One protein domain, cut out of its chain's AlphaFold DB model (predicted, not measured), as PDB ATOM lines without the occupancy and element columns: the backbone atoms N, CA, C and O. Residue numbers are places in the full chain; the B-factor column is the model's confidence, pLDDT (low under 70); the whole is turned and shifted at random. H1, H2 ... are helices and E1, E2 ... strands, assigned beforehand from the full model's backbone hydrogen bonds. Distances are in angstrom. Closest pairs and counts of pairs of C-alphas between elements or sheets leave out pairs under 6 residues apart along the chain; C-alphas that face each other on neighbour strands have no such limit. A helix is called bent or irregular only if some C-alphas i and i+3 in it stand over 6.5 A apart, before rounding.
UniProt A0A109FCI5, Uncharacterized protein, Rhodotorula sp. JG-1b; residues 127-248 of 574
ATOM      1  N   ILE A 127     167.776 189.394 189.703       79.62
ATOM      2  CA  ILE A 127     169.189 189.746 189.535       79.62
ATOM      3  C   ILE A 127     169.897 188.686 188.690       79.62
ATOM      4  O   ILE A 127     170.466 189.020 187.655       79.62
ATOM      5  N   ARG A 128     169.835 187.416 189.105       84.25
ATOM      6  CA  ARG A 128     170.467 186.306 188.387       84.25
ATOM      7  C   ARG A 128     169.960 186.202 186.952       84.25
ATOM      8  O   ARG A 128     170.770 186.138 186.038       84.25
ATOM      9  N   LYS A 129     168.642 186.271 186.752       85.38
ATOM     10  CA  LYS A 129     168.036 186.208 185.418       85.38
ATOM     11  C   LYS A 129     168.603 187.282 184.485       85.38
ATOM     12  O   LYS A 129     169.011 186.971 183.375       85.38
ATOM     13  N   TYR A 130     168.694 188.529 184.948       87.00
ATOM     14  CA  TYR A 130     169.261 189.612 184.140       87.00
ATOM     15  C   TYR A 130     170.753 189.398 183.838       87.00
ATOM     16  O   TYR A 130     171.219 189.676 182.732       87.00
ATOM     17  N   LEU A 131     171.517 188.892 184.809       90.31
ATOM     18  CA  LEU A 131     172.938 188.601 184.618       90.31
ATOM     19  C   LEU A 131     173.164 187.490 183.587       90.31
ATOM     20  O   LEU A 131     174.021 187.652 182.720       90.31
ATOM     21  N   ASP A 132     172.372 186.423 183.643       90.19
ATOM     22  CA  ASP A 132     172.484 185.263 182.749       90.19
ATOM     23  C   ASP A 132     171.944 185.565 181.333       90.19
ATOM     24  O   ASP A 132     172.525 185.130 180.340       90.19
ATOM     25  N   GLU A 133     170.849 186.326 181.214       91.12
ATOM     26  CA  GLU A 133     170.160 186.558 179.931       91.12
ATOM     27  C   GLU A 133     170.629 187.816 179.185       91.12
ATOM     28  O   GLU A 133     170.482 187.887 177.965       91.12
ATOM     29  N   VAL A 134     171.196 188.809 179.882       91.31
ATOM     30  CA  VAL A 134     171.601 190.092 179.275       91.31
ATOM     31  C   VAL A 134     173.102 190.320 179.405       91.31
ATOM     32  O   VAL A 134     173.794 190.515 178.403       91.31
ATOM     33  N   VAL A 135     173.636 190.262 180.627       92.81
ATOM     34  CA  VAL A 135     175.037 190.633 180.885       92.81
ATOM     35  C   VAL A 135     176.010 189.585 180.343       92.81
ATOM     36  O   VAL A 135     176.950 189.938 179.631       92.81
ATOM     37  N   GLU A 136     175.803 188.301 180.640       93.81
ATOM     38  CA  GLU A 136     176.681 187.229 180.166       93.81
ATOM     39  C   GLU A 136     176.745 187.172 178.629       93.81
ATOM     40  O   GLU A 136     177.864 187.147 178.096       93.81
ATOM     41  N   PRO A 137     175.621 187.212 177.881       93.56
ATOM     42  CA  PRO A 137     175.654 187.268 176.424       93.56
ATOM     43  C   PRO A 137     176.382 188.504 175.895       93.56
ATOM     44  O   PRO A 137     177.183 188.379 174.968       93.56
ATOM     45  N   TYR A 138     176.181 189.674 176.512       93.62
ATOM     46  CA  TYR A 138     176.881 190.895 176.118       93.62
ATOM     47  C   TYR A 138     178.399 190.764 176.299       93.62
ATOM     48  O   TYR A 138     179.168 191.089 175.389       93.62
ATOM     49  N   VAL A 139     178.852 190.250 177.448       94.56
ATOM     50  CA  VAL A 139     180.281 190.022 177.717       94.56
ATOM     51  C   VAL A 139     180.852 189.004 176.728       94.56
ATOM     52  O   VAL A 139     181.886 189.272 176.117       94.56
ATOM     53  N   LYS A 140     180.163 187.881 176.485       93.75
ATOM     54  CA  LYS A 140     180.576 186.862 175.498       93.75
ATOM     55  C   LYS A 140     180.697 187.424 174.083       93.75
ATOM     56  O   LYS A 140     181.632 187.076 173.363       93.75
ATOM     57  N   ALA A 141     179.759 188.276 173.675       92.44
ATOM     58  CA  ALA A 141     179.752 188.866 172.342       92.44
ATOM     59  C   ALA A 141     180.927 189.835 172.126       92.44
ATOM     60  O   ALA A 141     181.460 189.907 171.017       92.44
ATOM     61  N   ASN A 142     181.355 190.535 173.182       91.62
ATOM     62  CA  ASN A 142     182.325 191.630 173.097       91.62
ATOM     63  C   ASN A 142     183.734 191.288 173.628       91.62
ATOM     64  O   ASN A 142     184.682 192.035 173.372       91.62
ATOM     65  N   LEU A 143     183.908 190.160 174.326       91.19
ATOM     66  CA  LEU A 143     185.187 189.710 174.883       91.19
ATOM     67  C   LEU A 143     185.605 188.361 174.276       91.19
ATOM     68  O   LEU A 143     185.355 187.294 174.835       91.19
ATOM     69  N   LYS A 144     186.232 188.431 173.094       89.50
ATOM     70  CA  LYS A 144     186.680 187.266 172.301       89.50
ATOM     71  C   LYS A 144     188.184 186.991 172.374       89.50
ATOM     72  O   LYS A 144     188.632 185.938 171.932       89.50
ATOM     73  N   ASP A 145     188.948 187.946 172.889       91.81
ATOM     74  CA  ASP A 145     190.400 187.872 173.006       91.81
ATOM     75  C   ASP A 145     190.799 187.345 174.392       91.81
ATOM     76  O   ASP A 145     190.413 187.906 175.422       91.81
ATOM     77  N   VAL A 146     191.584 186.264 174.396       92.31
ATOM     78  CA  VAL A 146     192.074 185.587 175.601       92.31
ATOM     79  C   VAL A 146     193.028 186.477 176.398       92.31
ATOM     80  O   VAL A 146     192.955 186.487 177.626       92.31
ATOM     81  N   GLU A 147     193.909 187.232 175.739       93.62
ATOM     82  CA  GLU A 147     194.866 188.105 176.431       93.62
ATOM     83  C   GLU A 147     194.131 189.244 177.133       93.62
ATOM     84  O   GLU A 147     194.350 189.503 178.320       93.62
ATOM     85  N   LYS A 148     193.174 189.853 176.429       94.81
ATOM     86  CA  LYS A 148     192.293 190.883 176.982       94.81
ATOM     87  C   LYS A 148     191.447 190.365 178.148       94.81
ATOM     88  O   LYS A 148     191.313 191.062 179.151       94.81
ATOM     89  N   LEU A 149     190.903 189.149 178.046       94.50
ATOM     90  CA  LEU A 149     190.170 188.510 179.143       94.50
ATOM     91  C   LEU A 149     191.061 188.335 180.378       94.50
ATOM     92  O   LEU A 149     190.670 188.748 181.468       94.50
ATOM     93  N   ASN A 150     192.260 187.776 180.210       94.12
ATOM     94  CA  ASN A 150     193.197 187.571 181.317       94.12
ATOM     95  C   ASN A 150     193.609 188.899 181.966       94.12
ATOM     96  O   ASN A 150     193.675 188.988 183.191       94.12
ATOM     97  N   HIS A 151     193.829 189.943 181.159       96.44
ATOM     98  CA  HIS A 151     194.085 191.294 181.660       96.44
ATOM     99  C   HIS A 151     192.936 191.790 182.543       96.44
ATOM    100  O   HIS A 151     193.158 192.184 183.687       96.44
ATOM    101  N   TYR A 152     191.693 191.704 182.062       96.50
ATOM    102  CA  TYR A 152     190.519 192.177 182.802       96.50
ATOM    103  C   TYR A 152     190.246 191.376 184.080       96.50
ATOM    104  O   TYR A 152     189.878 191.963 185.097       96.50
ATOM    105  N   LEU A 153     190.471 190.060 184.060       94.06
ATOM    106  CA  LEU A 153     190.403 189.225 185.262       94.06
ATOM    107  C   LEU A 153     191.478 189.627 186.287       94.06
ATOM    108  O   LEU A 153     191.190 189.709 187.481       94.06
ATOM    109  N   GLY A 154     192.681 189.993 185.833       94.75
ATOM    110  CA  GLY A 154     193.714 190.562 186.701       94.75
ATOM    111  C   GLY A 154     193.298 191.897 187.336       94.75
ATOM    112  O   GLY A 154     193.533 192.121 188.524       94.75
ATOM    113  N   LEU A 155     192.626 192.774 186.582       96.94
ATOM    114  CA  LEU A 155     192.068 194.024 187.122       96.94
ATOM    115  C   LEU A 155     190.955 193.762 188.149       96.94
ATOM    116  O   LEU A 155     190.863 194.469 189.156       96.94
ATOM    117  N   TRP A 156     190.148 192.723 187.932       95.31
ATOM    118  CA  TRP A 156     189.110 192.303 188.871       95.31
ATOM    119  C   TRP A 156     189.686 191.860 190.221       95.31
ATOM    120  O   TRP A 156     189.194 192.273 191.274       95.31
ATOM    121  N   GLU A 157     190.765 191.074 190.230       93.81
ATOM    122  CA  GLU A 157     191.446 190.720 191.482       93.81
ATOM    123  C   GLU A 157     191.912 191.954 192.259       93.81
ATOM    124  O   GLU A 157     191.758 192.019 193.483       93.81
ATOM    125  N   VAL A 158     192.462 192.951 191.560       95.19
ATOM    126  CA  VAL A 158     192.897 194.212 192.173       95.19
ATOM    127  C   VAL A 158     191.701 194.967 192.757       95.19
ATOM    128  O   VAL A 158     191.796 195.477 193.876       95.19
ATOM    129  N   ALA A 159     190.562 194.986 192.058       94.81
ATOM    130  CA  ALA A 159     189.328 195.582 192.563       94.81
ATOM    131  C   ALA A 159     188.857 194.903 193.864       94.81
ATOM    132  O   ALA A 159     188.569 195.594 194.842       94.81
ATOM    133  N   GLN A 160     188.871 193.566 193.928       93.06
ATOM    134  CA  GLN A 160     188.531 192.821 195.147       93.06
ATOM    135  C   GLN A 160     189.498 193.123 196.302       93.06
ATOM    136  O   GLN A 160     189.073 193.354 197.438       93.06
ATOM    137  N   ARG A 161     190.811 193.164 196.030       93.56
ATOM    138  CA  ARG A 161     191.824 193.511 197.044       93.56
ATOM    139  C   ARG A 161     191.597 194.914 197.595       93.56
ATOM    140  O   ARG A 161     191.653 195.115 198.810       93.56
ATOM    141  N   LEU A 162     191.315 195.872 196.717       94.06
ATOM    142  CA  LEU A 162     191.024 197.245 197.105       94.06
ATOM    143  C   LEU A 162     189.751 197.331 197.956       94.06
ATOM    144  O   LEU A 162     189.764 197.988 198.999       94.06
ATOM    145  N   GLU A 163     188.693 196.621 197.567       91.88
ATOM    146  CA  GLU A 163     187.432 196.547 198.309       91.88
ATOM    147  C   GLU A 163     187.652 196.041 199.742       91.88
ATOM    148  O   GLU A 163     187.246 196.691 200.710       91.88
ATOM    149  N   ALA A 164     188.398 194.946 199.909       90.94
ATOM    150  CA  ALA A 164     188.729 194.412 201.229       90.94
ATOM    151  C   ALA A 164     189.574 195.373 202.086       90.94
ATOM    152  O   ALA A 164     189.464 195.364 203.314       90.94
ATOM    153  N   LEU A 165     190.413 196.215 201.473       91.50
ATOM    154  CA  LEU A 165     191.210 197.226 202.183       91.50
ATOM    155  C   LEU A 165     190.379 198.447 202.604       91.50
ATOM    156  O   LEU A 165     190.600 199.016 203.683       91.50
ATOM    157  N   ARG A 166     189.443 198.882 201.756       88.44
ATOM    158  CA  ARG A 166     188.591 200.061 201.990       88.44
ATOM    159  C   ARG A 166     187.458 199.745 202.961       88.44
ATOM    160  O   ARG A 166     187.223 200.522 203.889       88.44
ATOM    161  N   ASN A 167     186.872 198.561 202.828       85.38
ATOM    162  CA  ASN A 167     185.714 198.095 203.583       85.38
ATOM    163  C   ASN A 167     186.049 196.846 204.419       85.38
ATOM    164  O   ASN A 167     185.272 195.898 204.496       85.38
ATOM    165  N   SER A 168     187.201 196.850 205.103       87.00
ATOM    166  CA  SER A 168     187.701 195.718 205.911       87.00
ATOM    167  C   SER A 168     186.793 195.304 207.080       87.00
ATOM    168  O   SER A 168     186.951 194.219 207.646       87.00
ATOM    169  N   SER A 169     185.875 196.189 207.483       81.56
ATOM    170  CA  SER A 169     184.807 195.907 208.444       81.56
ATOM    171  C   SER A 169     183.697 195.043 207.859       81.56
ATOM    172  O   SER A 169     182.974 194.434 208.629       81.56
ATOM    173  N   HIS A 170     183.548 194.980 206.536       81.69
ATOM    174  CA  HIS A 170     182.480 194.249 205.849       81.69
ATOM    175  C   HIS A 170     183.016 193.067 205.051       81.69
ATOM    176  O   HIS A 170     182.316 192.064 204.924       81.69
ATOM    177  N   PHE A 171     184.265 193.150 204.591       86.38
ATOM    178  CA  PHE A 171     184.872 192.155 203.723       86.38
ATOM    179  C   PHE A 171     186.200 191.612 204.238       86.38
ATOM    180  O   PHE A 171     186.936 192.254 204.994       86.38
ATOM    181  N   LYS A 172     186.514 190.403 203.779       89.44
ATOM    182  CA  LYS A 172     187.839 189.788 203.838       89.44
ATOM    183  C   LYS A 172     188.175 189.161 202.500       89.44
ATOM    184  O   LYS A 172     187.284 188.803 201.741       89.44
ATOM    185  N   LEU A 173     189.467 188.997 202.259       88.50
ATOM    186  CA  LEU A 173     189.944 188.148 201.181       88.50
ATOM    187  C   LEU A 173     190.136 186.739 201.725       88.50
ATOM    188  O   LEU A 173     190.781 186.564 202.765       88.50
ATOM    189  N   LYS A 174     189.601 185.759 201.009       85.94
ATOM    190  CA  LYS A 174     189.993 184.361 201.113       85.94
ATOM    191  C   LYS A 174     190.880 184.033 199.913       85.94
ATOM    192  O   LYS A 174     190.655 184.552 198.821       85.94
ATOM    193  N   LYS A 175     191.933 183.257 200.158       79.44
ATOM    194  CA  LYS A 175     192.818 182.735 199.121       79.44
ATOM    195  C   LYS A 175     192.592 181.235 199.058       79.44
ATOM    196  O   LYS A 175     192.914 180.572 200.040       79.44
ATOM    197  N   ASP A 176     192.070 180.753 197.942       71.12
ATOM    198  CA  ASP A 176     191.867 179.330 197.671       71.12
ATOM    199  C   ASP A 176     192.629 179.007 196.376       71.12
ATOM    200  O   ASP A 176     192.368 179.620 195.348       71.12
ATOM    201  N   ASP A 177     193.643 178.138 196.441       63.31
ATOM    202  CA  ASP A 177     194.441 177.668 195.289       63.31
ATOM    203  C   ASP A 177     194.979 178.749 194.325       63.31
ATOM    204  O   ASP A 177     195.178 178.518 193.137       63.31
ATOM    205  N   GLY A 178     195.282 179.938 194.854       61.38
ATOM    206  CA  GLY A 178     195.808 181.072 194.083       61.38
ATOM    207  C   GLY A 178     194.749 182.105 193.696       61.38
ATOM    208  O   GLY A 178     195.107 183.266 193.497       61.38
ATOM    209  N   ASP A 179     193.469 181.735 193.729       69.56
ATOM    210  CA  ASP A 179     192.356 182.639 193.470       69.56
ATOM    211  C   ASP A 179     192.014 183.463 194.714       69.56
ATOM    212  O   ASP A 179     192.001 182.990 195.857       69.56
ATOM    213  N   ILE A 180     191.747 184.747 194.485       77.00
ATOM    214  CA  ILE A 180     191.346 185.682 195.531       77.00
ATOM    215  C   ILE A 180     189.845 185.889 195.445       77.00
ATOM    216  O   ILE A 180     189.334 186.423 194.459       77.00
ATOM    217  N   ARG A 181     189.159 185.536 196.532       83.56
ATOM    218  CA  ARG A 181     187.718 185.712 196.672       83.56
ATOM    219  C   ARG A 181     187.388 186.691 197.785       83.56
ATOM    220  O   ARG A 181     187.861 186.566 198.918       83.56
ATOM    221  N   LEU A 182     186.541 187.660 197.463       84.19
ATOM    222  CA  LEU A 182     185.946 188.557 198.440       84.19
ATOM    223  C   LEU A 182     184.819 187.841 199.207       84.19
ATOM    224  O   LEU A 182     183.836 187.398 198.618       84.19
ATOM    225  N   GLU A 183     184.929 187.759 200.532       85.38
ATOM    226  CA  GLU A 183     183.901 187.191 201.411       85.38
ATOM    227  C   GLU A 183     183.352 188.244 202.376       85.38
ATOM    228  O   GLU A 183     184.107 189.012 202.985       85.38
ATOM    229  N   LYS A 184     182.031 188.239 202.583       82.75
ATOM    230  CA  LYS A 184     181.389 189.060 203.615       82.75
ATOM    231  C   LYS A 184     181.718 188.537 205.011       82.75
ATOM    232  O   LYS A 184     181.665 187.340 205.272       82.75
ATOM    233  N   ARG A 185     182.014 189.453 205.935       71.94
ATOM    234  CA  ARG A 185     182.251 189.151 207.356       71.94
ATOM    235  C   ARG A 185     181.009 189.303 208.243       71.94
ATOM    236  O   ARG A 185     181.012 188.762 209.340       71.94
ATOM    237  N   PHE A 186     179.972 190.025 207.801       64.62
ATOM    238  CA  PHE A 186     178.796 190.369 208.621       64.62
ATOM    239  C   PHE A 186     177.511 190.513 207.784       64.62
ATOM    240  O   PHE A 186     177.554 190.431 206.557       64.62
ATOM    241  N   THR A 187     176.380 190.804 208.441       62.31
ATOM    242  CA  THR A 187     175.043 191.056 207.859       62.31
ATOM    243  C   THR A 187     174.939 192.386 207.101       62.31
ATOM    244  O   THR A 187     173.928 193.083 207.164       62.31
ATOM    245  N   TRP A 188     175.993 192.791 206.392       57.09
ATOM    246  CA  TRP A 188     175.952 194.008 205.597       57.09
ATOM    247  C   TRP A 188     174.982 193.832 204.419       57.09
ATOM    248  O   TRP A 188     175.230 193.059 203.485       57.09
ATOM    249  N   GLN A 189     173.856 194.542 204.502       59.91
ATOM    250  CA  GLN A 189     172.800 194.592 203.494       59.91
ATOM    251  C   GLN A 189     173.043 195.792 202.574       59.91
ATOM    252  O   GLN A 189     172.365 196.809 202.670       59.91
ATOM    253  N   SER A 190     174.070 195.699 201.729       63.25
ATOM    254  CA  SER A 190     174.269 196.655 200.639       63.25
ATOM    255  C   SER A 190     173.725 196.086 199.332       63.25
ATOM    256  O   SER A 190     174.039 194.929 199.020       63.25
ATOM    257  N   PRO A 191     172.961 196.871 198.550       60.00
ATOM    258  CA  PRO A 191     172.548 196.467 197.207       60.00
ATOM    259  C   PRO A 191     173.757 196.289 196.274       60.00
ATOM    260  O   PRO A 191     173.747 195.398 195.428       60.00
ATOM    261  N   SER A 192     174.835 197.051 196.493       65.44
ATOM    262  CA  SER A 192     176.070 197.030 195.701       65.44
ATOM    263  C   SER A 192     176.938 195.793 195.913       65.44
ATOM    264  O   SER A 192     177.901 195.590 195.198       65.44
ATOM    265  N   TRP A 193     176.630 194.957 196.900       75.62
ATOM    266  CA  TRP A 193     177.222 193.631 197.045       75.62
ATOM    267  C   TRP A 193     176.161 192.710 197.619       75.62
ATOM    268  O   TRP A 193     176.297 192.206 198.734       75.62
ATOM    269  N   SER A 194     175.051 192.531 196.902       76.69
ATOM    270  CA  SER A 194     174.023 191.573 197.312       76.69
ATOM    271  C   SER A 194     174.618 190.159 197.417       76.69
ATOM    272  O   SER A 194     175.671 189.864 196.849       76.69
ATOM    273  N   ASN A 195     173.975 189.268 198.178       81.00
ATOM    274  CA  ASN A 195     174.466 187.888 198.289       81.00
ATOM    275  C   ASN A 195     174.492 187.190 196.921       81.00
ATOM    276  O   ASN A 195     175.400 186.406 196.669       81.00
ATOM    277  N   GLU A 196     173.569 187.546 196.024       82.31
ATOM    278  CA  GLU A 196     173.555 187.069 194.640       82.31
ATOM    279  C   GLU A 196     174.831 187.459 193.886       82.31
ATOM    280  O   GLU A 196     175.429 186.611 193.240       82.31
ATOM    281  N   LEU A 197     175.329 188.693 194.032       85.81
ATOM    282  CA  LEU A 197     176.561 189.126 193.352       85.81
ATOM    283  C   LEU A 197     177.824 188.392 193.834       85.81
ATOM    284  O   LEU A 197     178.838 188.397 193.139       85.81
ATOM    285  N   LEU A 198     177.772 187.763 195.012       84.88
ATOM    286  CA  LEU A 198     178.865 186.963 195.575       84.88
ATOM    287  C   LEU A 198     178.753 185.466 195.250       84.88
ATOM    288  O   LEU A 198     179.716 184.724 195.484       84.88
ATOM    289  N   LYS A 199     177.598 185.017 194.733       86.62
ATOM    290  CA  LYS A 199     177.432 183.651 194.229       86.62
ATOM    291  C   LYS A 199     178.306 183.479 192.988       86.62
ATOM    292  O   LYS A 199     178.388 184.366 192.139       86.62
ATOM    293  N   GLU A 200     178.983 182.340 192.922       87.88
ATOM    294  CA  GLU A 200     179.809 181.963 191.779       87.88
ATOM    295  C   GLU A 200     178.945 181.401 190.657       87.88
ATOM    296  O   GLU A 200     177.954 180.710 190.889       87.88
ATOM    297  N   THR A 201     179.354 181.694 189.432       86.75
ATOM    298  CA  THR A 201     178.810 181.134 188.205       86.75
ATOM    299  C   THR A 201     179.956 180.620 187.339       86.75
ATOM    300  O   THR A 201     181.093 181.092 187.428       86.75
ATOM    301  N   THR A 202     179.671 179.610 186.520       90.00
ATOM    302  CA  THR A 202     180.620 179.103 185.526       90.00
ATOM    303  C   THR A 202     180.223 179.635 184.163       90.00
ATOM    304  O   THR A 202     179.274 179.144 183.556       90.00
ATOM    305  N   VAL A 203     180.990 180.589 183.648       88.44
ATOM    306  CA  VAL A 203     180.768 181.154 182.312       88.44
ATOM    307  C   VAL A 203     181.749 180.553 181.318       88.44
ATOM    308  O   VAL A 203     182.884 180.208 181.656       88.44
ATOM    309  N   ARG A 204     181.332 180.447 180.055       89.62
ATOM    310  CA  ARG A 204     182.234 180.084 178.954       89.62
ATOM    311  C   ARG A 204     182.647 181.342 178.192       89.62
ATOM    312  O   ARG A 204     181.844 181.873 177.429       89.62
ATOM    313  N   LEU A 205     183.889 181.784 178.371       89.81
ATOM    314  CA  LEU A 205     184.478 182.956 177.710       89.81
ATOM    315  C   LEU A 205     185.699 182.522 176.898       89.81
ATOM    316  O   LEU A 205     186.466 181.672 177.340       89.81
ATOM    317  N   CYS A 206     185.859 183.060 175.685       88.12
ATOM    318  CA  CYS A 206     186.960 182.696 174.776       88.12
ATOM    319  C   CYS A 206     187.169 181.167 174.620       88.12
ATOM    320  O   CYS A 206     188.294 180.676 174.560       88.12
ATOM    321  N   GLY A 207     186.078 180.390 174.621       84.06
ATOM    322  CA  GLY A 207     186.108 178.925 174.513       84.06
ATOM    323  C   GLY A 207     186.481 178.162 175.795       84.06
ATOM    324  O   GLY A 207     186.341 176.939 175.817       84.06
ATOM    325  N   LYS A 208     186.883 178.841 176.876       88.38
ATOM    326  CA  LYS A 208     187.252 178.231 178.165       88.38
ATOM    327  C   LYS A 208     186.187 178.478 179.232       88.38
ATOM    328  O   LYS A 208     185.445 179.456 179.172       88.38
ATOM    329  N   LYS A 209     186.073 177.556 180.193       90.44
ATOM    330  CA  LYS A 209     185.216 177.732 181.374       90.44
ATOM    331  C   LYS A 209     185.975 178.542 182.426       90.44
ATOM    332  O   LYS A 209     187.121 178.217 182.716       90.44
ATOM    333  N   HIS A 210     185.318 179.543 182.993       88.38
ATOM    334  CA  HIS A 210     185.833 180.371 184.078       88.38
ATOM    335  C   HIS A 210     184.830 180.359 185.228       88.38
ATOM    336  O   HIS A 210     183.638 180.571 185.002       88.38
ATOM    337  N   LEU A 211     185.315 180.108 186.443       89.31
ATOM    338  CA  LEU A 211     184.535 180.267 187.665       89.31
ATOM    339  C   LEU A 211     184.717 181.706 188.151       89.31
ATOM    340  O   LEU A 211     185.839 182.132 188.410       89.31
ATOM    341  N   LEU A 212     183.632 182.471 188.234       88.19
ATOM    342  CA  LEU A 212     183.671 183.843 188.736       88.19
ATOM    343  C   LEU A 212     182.404 184.178 189.520       88.19
ATOM    344  O   LEU A 212     181.329 183.676 189.193       88.19
ATOM    345  N   PRO A 213     182.482 185.064 190.524       90.00
ATOM    346  CA  PRO A 213     181.286 185.645 191.109       90.00
ATOM    347  C   PRO A 213     180.528 186.483 190.072       90.00
ATOM    348  O   PRO A 213     181.134 187.118 189.206       90.00
ATOM    349  N   TYR A 214     179.208 186.568 190.216       90.88
ATOM    350  CA  TYR A 214     178.361 187.446 189.402       90.88
ATOM    351  C   TYR A 214     178.814 188.918 189.405       90.88
ATOM    352  O   TYR A 214     178.737 189.595 188.380       90.88
ATOM    353  N   GLY A 215     179.361 189.413 190.521       91.69
ATOM    354  CA  GLY A 215     179.994 190.735 190.580       91.69
ATOM    355  C   GLY A 215     181.200 190.866 189.641       91.69
ATOM    356  O   GLY A 215     181.377 191.903 189.011       91.69
ATOM    357  N   GLY A 216     181.978 189.794 189.462       93.75
ATOM    358  CA  GLY A 216     183.059 189.751 188.478       93.75
ATOM    359  C   GLY A 216     182.531 189.854 187.046       93.75
ATOM    360  O   GLY A 216     183.112 190.564 186.231       93.75
ATOM    361  N   LEU A 217     181.389 189.229 186.745       94.31
ATOM    362  CA  LEU A 217     180.750 189.350 185.432       94.31
ATOM    363  C   LEU A 217     180.279 190.791 185.166       94.31
ATOM    364  O   LEU A 217     180.526 191.327 184.085       94.31
ATOM    365  N   LEU A 218     179.673 191.447 186.162       94.81
ATOM    366  CA  LEU A 218     179.310 192.869 186.082       94.81
ATOM    367  C   LEU A 218     180.521 193.786 185.925       94.81
ATOM    368  O   LEU A 218     180.431 194.802 185.235       94.81
ATOM    369  N   PHE A 219     181.639 193.446 186.562       96.69
ATOM    370  CA  PHE A 219     182.890 194.178 186.414       96.69
ATOM    371  C   PHE A 219     183.446 194.057 184.991       96.69
ATOM    372  O   PHE A 219     183.822 195.062 184.393       96.69
ATOM    373  N   LEU A 220     183.435 192.856 184.400       97.00
ATOM    374  CA  LEU A 220     183.803 192.679 182.992       97.00
ATOM    375  C   LEU A 220     182.879 193.484 182.073       97.00
ATOM    376  O   LEU A 220     183.361 194.154 181.161       97.00
ATOM    377  N   PHE A 221     181.572 193.462 182.338       96.81
ATOM    378  CA  PHE A 221     180.601 194.265 181.599       96.81
ATOM    379  C   PHE A 221     180.921 195.764 181.687       96.81
ATOM    380  O   PHE A 221     180.985 196.408 180.644       96.81
ATOM    381  N   LEU A 222     181.255 196.284 182.877       97.31
ATOM    382  CA  LEU A 222     181.678 197.677 183.081       97.31
ATOM    383  C   LEU A 222     182.895 198.047 182.231       97.31
ATOM    384  O   LEU A 222     182.888 199.073 181.562       97.31
ATOM    385  N   LEU A 223     183.945 197.220 182.234       97.38
ATOM    386  CA  LEU A 223     185.164 197.511 181.470       97.38
ATOM    387  C   LEU A 223     184.935 197.489 179.951       97.38
ATOM    388  O   LEU A 223     185.704 198.093 179.202       97.38
ATOM    389  N   ILE A 224     183.903 196.780 179.486       95.75
ATOM    390  CA  ILE A 224     183.523 196.734 178.072       95.75
ATOM    391  C   ILE A 224     182.647 197.940 177.708       95.75
ATOM    392  O   ILE A 224     182.893 198.561 176.677       95.75
ATOM    393  N   SER A 225     181.643 198.273 178.525       94.75
ATOM    394  CA  SER A 225     180.687 199.355 178.243       94.75
ATOM    395  C   SER A 225     181.198 200.748 178.630       94.75
ATOM    396  O   SER A 225     180.730 201.739 178.079       94.75
ATOM    397  N   ALA A 226     182.194 200.840 179.515       95.50
ATOM    398  CA  ALA A 226     182.809 202.087 179.968       95.50
ATOM    399  C   ALA A 226     184.351 201.965 180.052       95.50
ATOM    400  O   ALA A 226     184.926 201.885 181.143       95.50
ATOM    401  N   PRO A 227     185.065 201.966 178.906       94.25
ATOM    402  CA  PRO A 227     186.493 201.624 178.847       94.25
ATOM    403  C   PRO A 227     187.436 202.554 179.621       94.25
ATOM    404  O   PRO A 227     188.569 202.170 179.915       94.25
ATOM    405  N   HIS A 228     187.018 203.773 179.975       94.94
ATOM    406  CA  HIS A 228     187.837 204.682 180.787       94.94
ATOM    407  C   HIS A 228     188.149 204.112 182.179       94.94
ATOM    408  O   HIS A 228     189.214 204.396 182.728       94.94
ATOM    409  N   TRP A 229     187.305 203.212 182.693       97.44
ATOM    410  CA  TRP A 229     187.539 202.497 183.949       97.44
ATOM    411  C   TRP A 229     188.743 201.549 183.905       97.44
ATOM    412  O   TRP A 229     189.338 201.273 184.948       97.44
ATOM    413  N   ILE A 230     189.159 201.094 182.717       97.62
ATOM    414  CA  ILE A 230     190.336 200.227 182.553       97.62
ATOM    415  C   ILE A 230     191.580 200.936 183.098       97.62
ATOM    416  O   ILE A 230     192.279 200.384 183.943       97.62
ATOM    417  N   LYS A 231     191.801 202.198 182.702       96.56
ATOM    418  CA  LYS A 231     192.971 202.988 183.128       96.56
ATOM    419  C   LYS A 231     193.011 203.210 184.640       96.56
ATOM    420  O   LYS A 231     194.086 203.222 185.239       96.56
ATOM    421  N   ILE A 232     191.841 203.360 185.264       97.62
ATOM    422  CA  ILE A 232     191.713 203.513 186.716       97.62
ATOM    423  C   ILE A 232     192.248 202.259 187.416       97.62
ATOM    424  O   ILE A 232     193.106 202.349 188.297       97.62
ATOM    425  N   TYR A 233     191.787 201.081 186.997       97.94
ATOM    426  CA  TYR A 233     192.208 199.827 187.616       97.94
ATOM    427  C   TYR A 233     193.613 199.381 187.204       97.94
ATOM    428  O   TYR A 233     194.295 198.751 188.008       97.94
ATOM    429  N   GLU A 234     194.106 199.764 186.025       98.00
ATOM    430  CA  GLU A 234     195.518 199.597 185.656       98.00
ATOM    431  C   GLU A 234     196.432 200.391 186.597       98.00
ATOM    432  O   GLU A 234     197.400 199.843 187.131       98.00
ATOM    433  N   SER A 235     196.080 201.647 186.899       97.81
ATOM    434  CA  SER A 235     196.799 202.454 187.893       97.81
ATOM    435  C   SER A 235     196.772 201.811 189.286       97.81
ATOM    436  O   SER A 235     197.793 201.772 189.982       97.81
ATOM    437  N   ALA A 236     195.626 201.248 189.687       97.50
ATOM    438  CA  ALA A 236     195.512 200.499 190.935       97.50
ATOM    439  C   ALA A 236     196.413 199.253 190.936       97.50
ATOM    440  O   ALA A 236     197.096 198.989 191.927       97.50
ATOM    441  N   ALA A 237     196.467 198.516 189.823       97.44
ATOM    442  CA  ALA A 237     197.285 197.316 189.676       97.44
ATOM    443  C   ALA A 237     198.784 197.635 189.771       97.44
ATOM    444  O   ALA A 237     199.542 196.912 190.421       97.44
ATOM    445  N   GLU A 238     199.228 198.750 189.186       97.69
ATOM    446  CA  GLU A 238     200.599 199.234 189.363       97.69
ATOM    447  C   GLU A 238     200.910 199.593 190.818       97.69
ATOM    448  O   GLU A 238     202.007 199.308 191.313       97.69
ATOM    449  N   ALA A 239     199.967 200.231 191.514       97.19
ATOM    450  CA  ALA A 239     200.124 200.544 192.926       97.19
ATOM    451  C   ALA A 239     200.164 199.274 193.787       97.19
ATOM    452  O   ALA A 239     200.948 199.223 194.736       97.19
ATOM    453  N   ASP A 240     199.381 198.248 193.446       95.94
ATOM    454  CA  ASP A 240     199.388 196.949 194.126       95.94
ATOM    455  C   ASP A 240     200.733 196.236 193.969       95.94
ATOM    456  O   ASP A 240     201.355 195.872 194.968       95.94
ATOM    457  N   LYS A 241     201.276 196.181 192.744       96.00
ATOM    458  CA  LYS A 241     202.633 195.658 192.477       96.00
ATOM    459  C   LYS A 241     203.717 196.379 193.287       96.00
ATOM    460  O   LYS A 241     204.715 195.774 193.663       96.00
ATOM    461  N   LYS A 242     203.521 197.669 193.581       96.19
ATOM    462  CA  LYS A 242     204.426 198.499 194.399       96.19
ATOM    463  C   LYS A 242     204.131 198.425 195.910       96.19
ATOM    464  O   LYS A 242     204.755 199.164 196.670       96.19
ATOM    465  N   GLY A 243     203.169 197.610 196.355       94.50
ATOM    466  CA  GLY A 243     202.757 197.500 197.762       94.50
ATOM    467  C   GLY A 243     202.040 198.742 198.315       94.50
ATOM    468  O   GLY A 243     202.000 198.956 199.526       94.50
ATOM    469  N   LYS A 244     201.493 199.593 197.438       96.06
ATOM    470  CA  LYS A 244     200.891 200.901 197.761       96.06
ATOM    471  C   LYS A 244     199.378 200.959 197.526       96.06
ATOM    472  O   LYS A 244     198.800 202.041 197.612       96.06
ATOM    473  N   LEU A 245     198.708 199.824 197.299       94.38
ATOM    474  CA  LEU A 245     197.264 199.790 197.020       94.38
ATOM    475  C   LEU A 245     196.421 200.474 198.115       94.38
ATOM    476  O   LEU A 245     195.482 201.205 197.822       94.38
ATOM    477  N   LYS A 246     196.800 200.324 199.393       92.19
ATOM    478  CA  LYS A 246     196.085 200.943 200.526       92.19
ATOM    479  C   LYS A 246     196.093 202.480 200.493       92.19
ATOM    480  O   LYS A 246     195.152 203.106 200.983       92.19
ATOM    481  N   SER A 247     197.146 203.102 199.966       92.75
ATOM    482  CA  SER A 247     197.251 204.565 199.851       92.75
ATOM    483  C   SER A 247     196.856 205.092 198.472       92.75
ATOM    484  O   SER A 247     196.668 206.299 198.337       92.75
ATOM    485  N   TRP A 248     196.711 204.213 197.478       96.94
ATOM    486  CA  TRP A 248     196.241 204.561 196.142       96.94
ATOM    487  C   TRP A 248     194.772 204.993 196.149       96.94
ATOM    488  O   TRP A 248     193.953 204.464 196.905       96.94
TER     489      TRP A 248
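What this domain is: This is residues 127 to 248 of the 574 residues of an uncharacterized protein of Rhodotorula sp. JG-1b (UniProt A0A109FCI5). H2 and H4 cross in the middle, with H1 packed on H4 and H5 packed across H2, and two separate strand hairpins, E1 with E2 and E3 with E4, pack on these helices without meeting each other. The hairpin of E3 and E4 sits by H1 and H4, the hairpin of E1 and E2 by residues 156 to 165 of H2, and the short H3 by the first residues of H4. The printed part has 122 residues, with five named helices and four named strands in the order H1, H2, E1, E2, H3, E3, E4, H4, H5; each sheet is one antiparallel pair, and the class is mixed, helices and strands. The whole is compact and rounded, with a radius of gyration of the C-alphas of 14.3 A and spans of 36 by 33 by 29 A.

Where its parts are: Find C-alpha 127 at (169.189, 189.746, 189.535), where H1, residues 127 to 142, begins; it runs 21.1 A with a kink of 27 degrees near residue 134, and it is irregular, but only just, with C-alphas 133 and 136 6.6 A apart. Next comes H2, residues 146 to 166, 30.3 A long, from C-alpha 146 at (192.074, 185.587, 175.601). Then read E1, residues 171 to 176, and E2, residues 179 to 184, 16.3 A long. After H3, residues 195 to 198, come E3, residues 200 to 205, and E4, residues 208 to 213. H4, residues 214 to 225, runs 16.5 A, and H5, residues 228 to 241, runs 20.9 A to C-alpha 241 at (202.633, 195.658, 192.477).

How they stand to each other: Start at H4, the hub, which touches the four other helices. H1 touches it at a steep tilt of 42 degrees, the same way, closest at the C-alphas of Val 139 and Phe 221, 5.8 A. Residues 152 to 156 of H2 touch H4, opposite ways at a steep 62 degrees, with C-alphas Trp 156 and Gly 216 closest at 6.6 A. Residues 155 to 159 of H2 touch H5 at a tilt of 69 degrees, only just steep, closest at C-alphas Leu 155 and Tyr 233, 5.8 A. In the hairpin E1 and E2, look for N 174 and O 181 within hydrogen-bond range at 2.8 A; in the hairpin E3 and E4, for N 201 and O 212 at 2.8 A. Each O i to N i+4 pair is within hydrogen-bond range in H2 and H4, against 10 of 12 in H1 and 9 of 10 in H5; H3 is too short for such a pair.

The domain as a whole: The C-alphas of Lys 129 and Lys 242 are the two farthest apart, 39.4 A. The printed part has no cut, and no link is long. Mean pLDDT of the printed part is 88.5; look for values under 70 at residues 177 to 179 and 186 to 192.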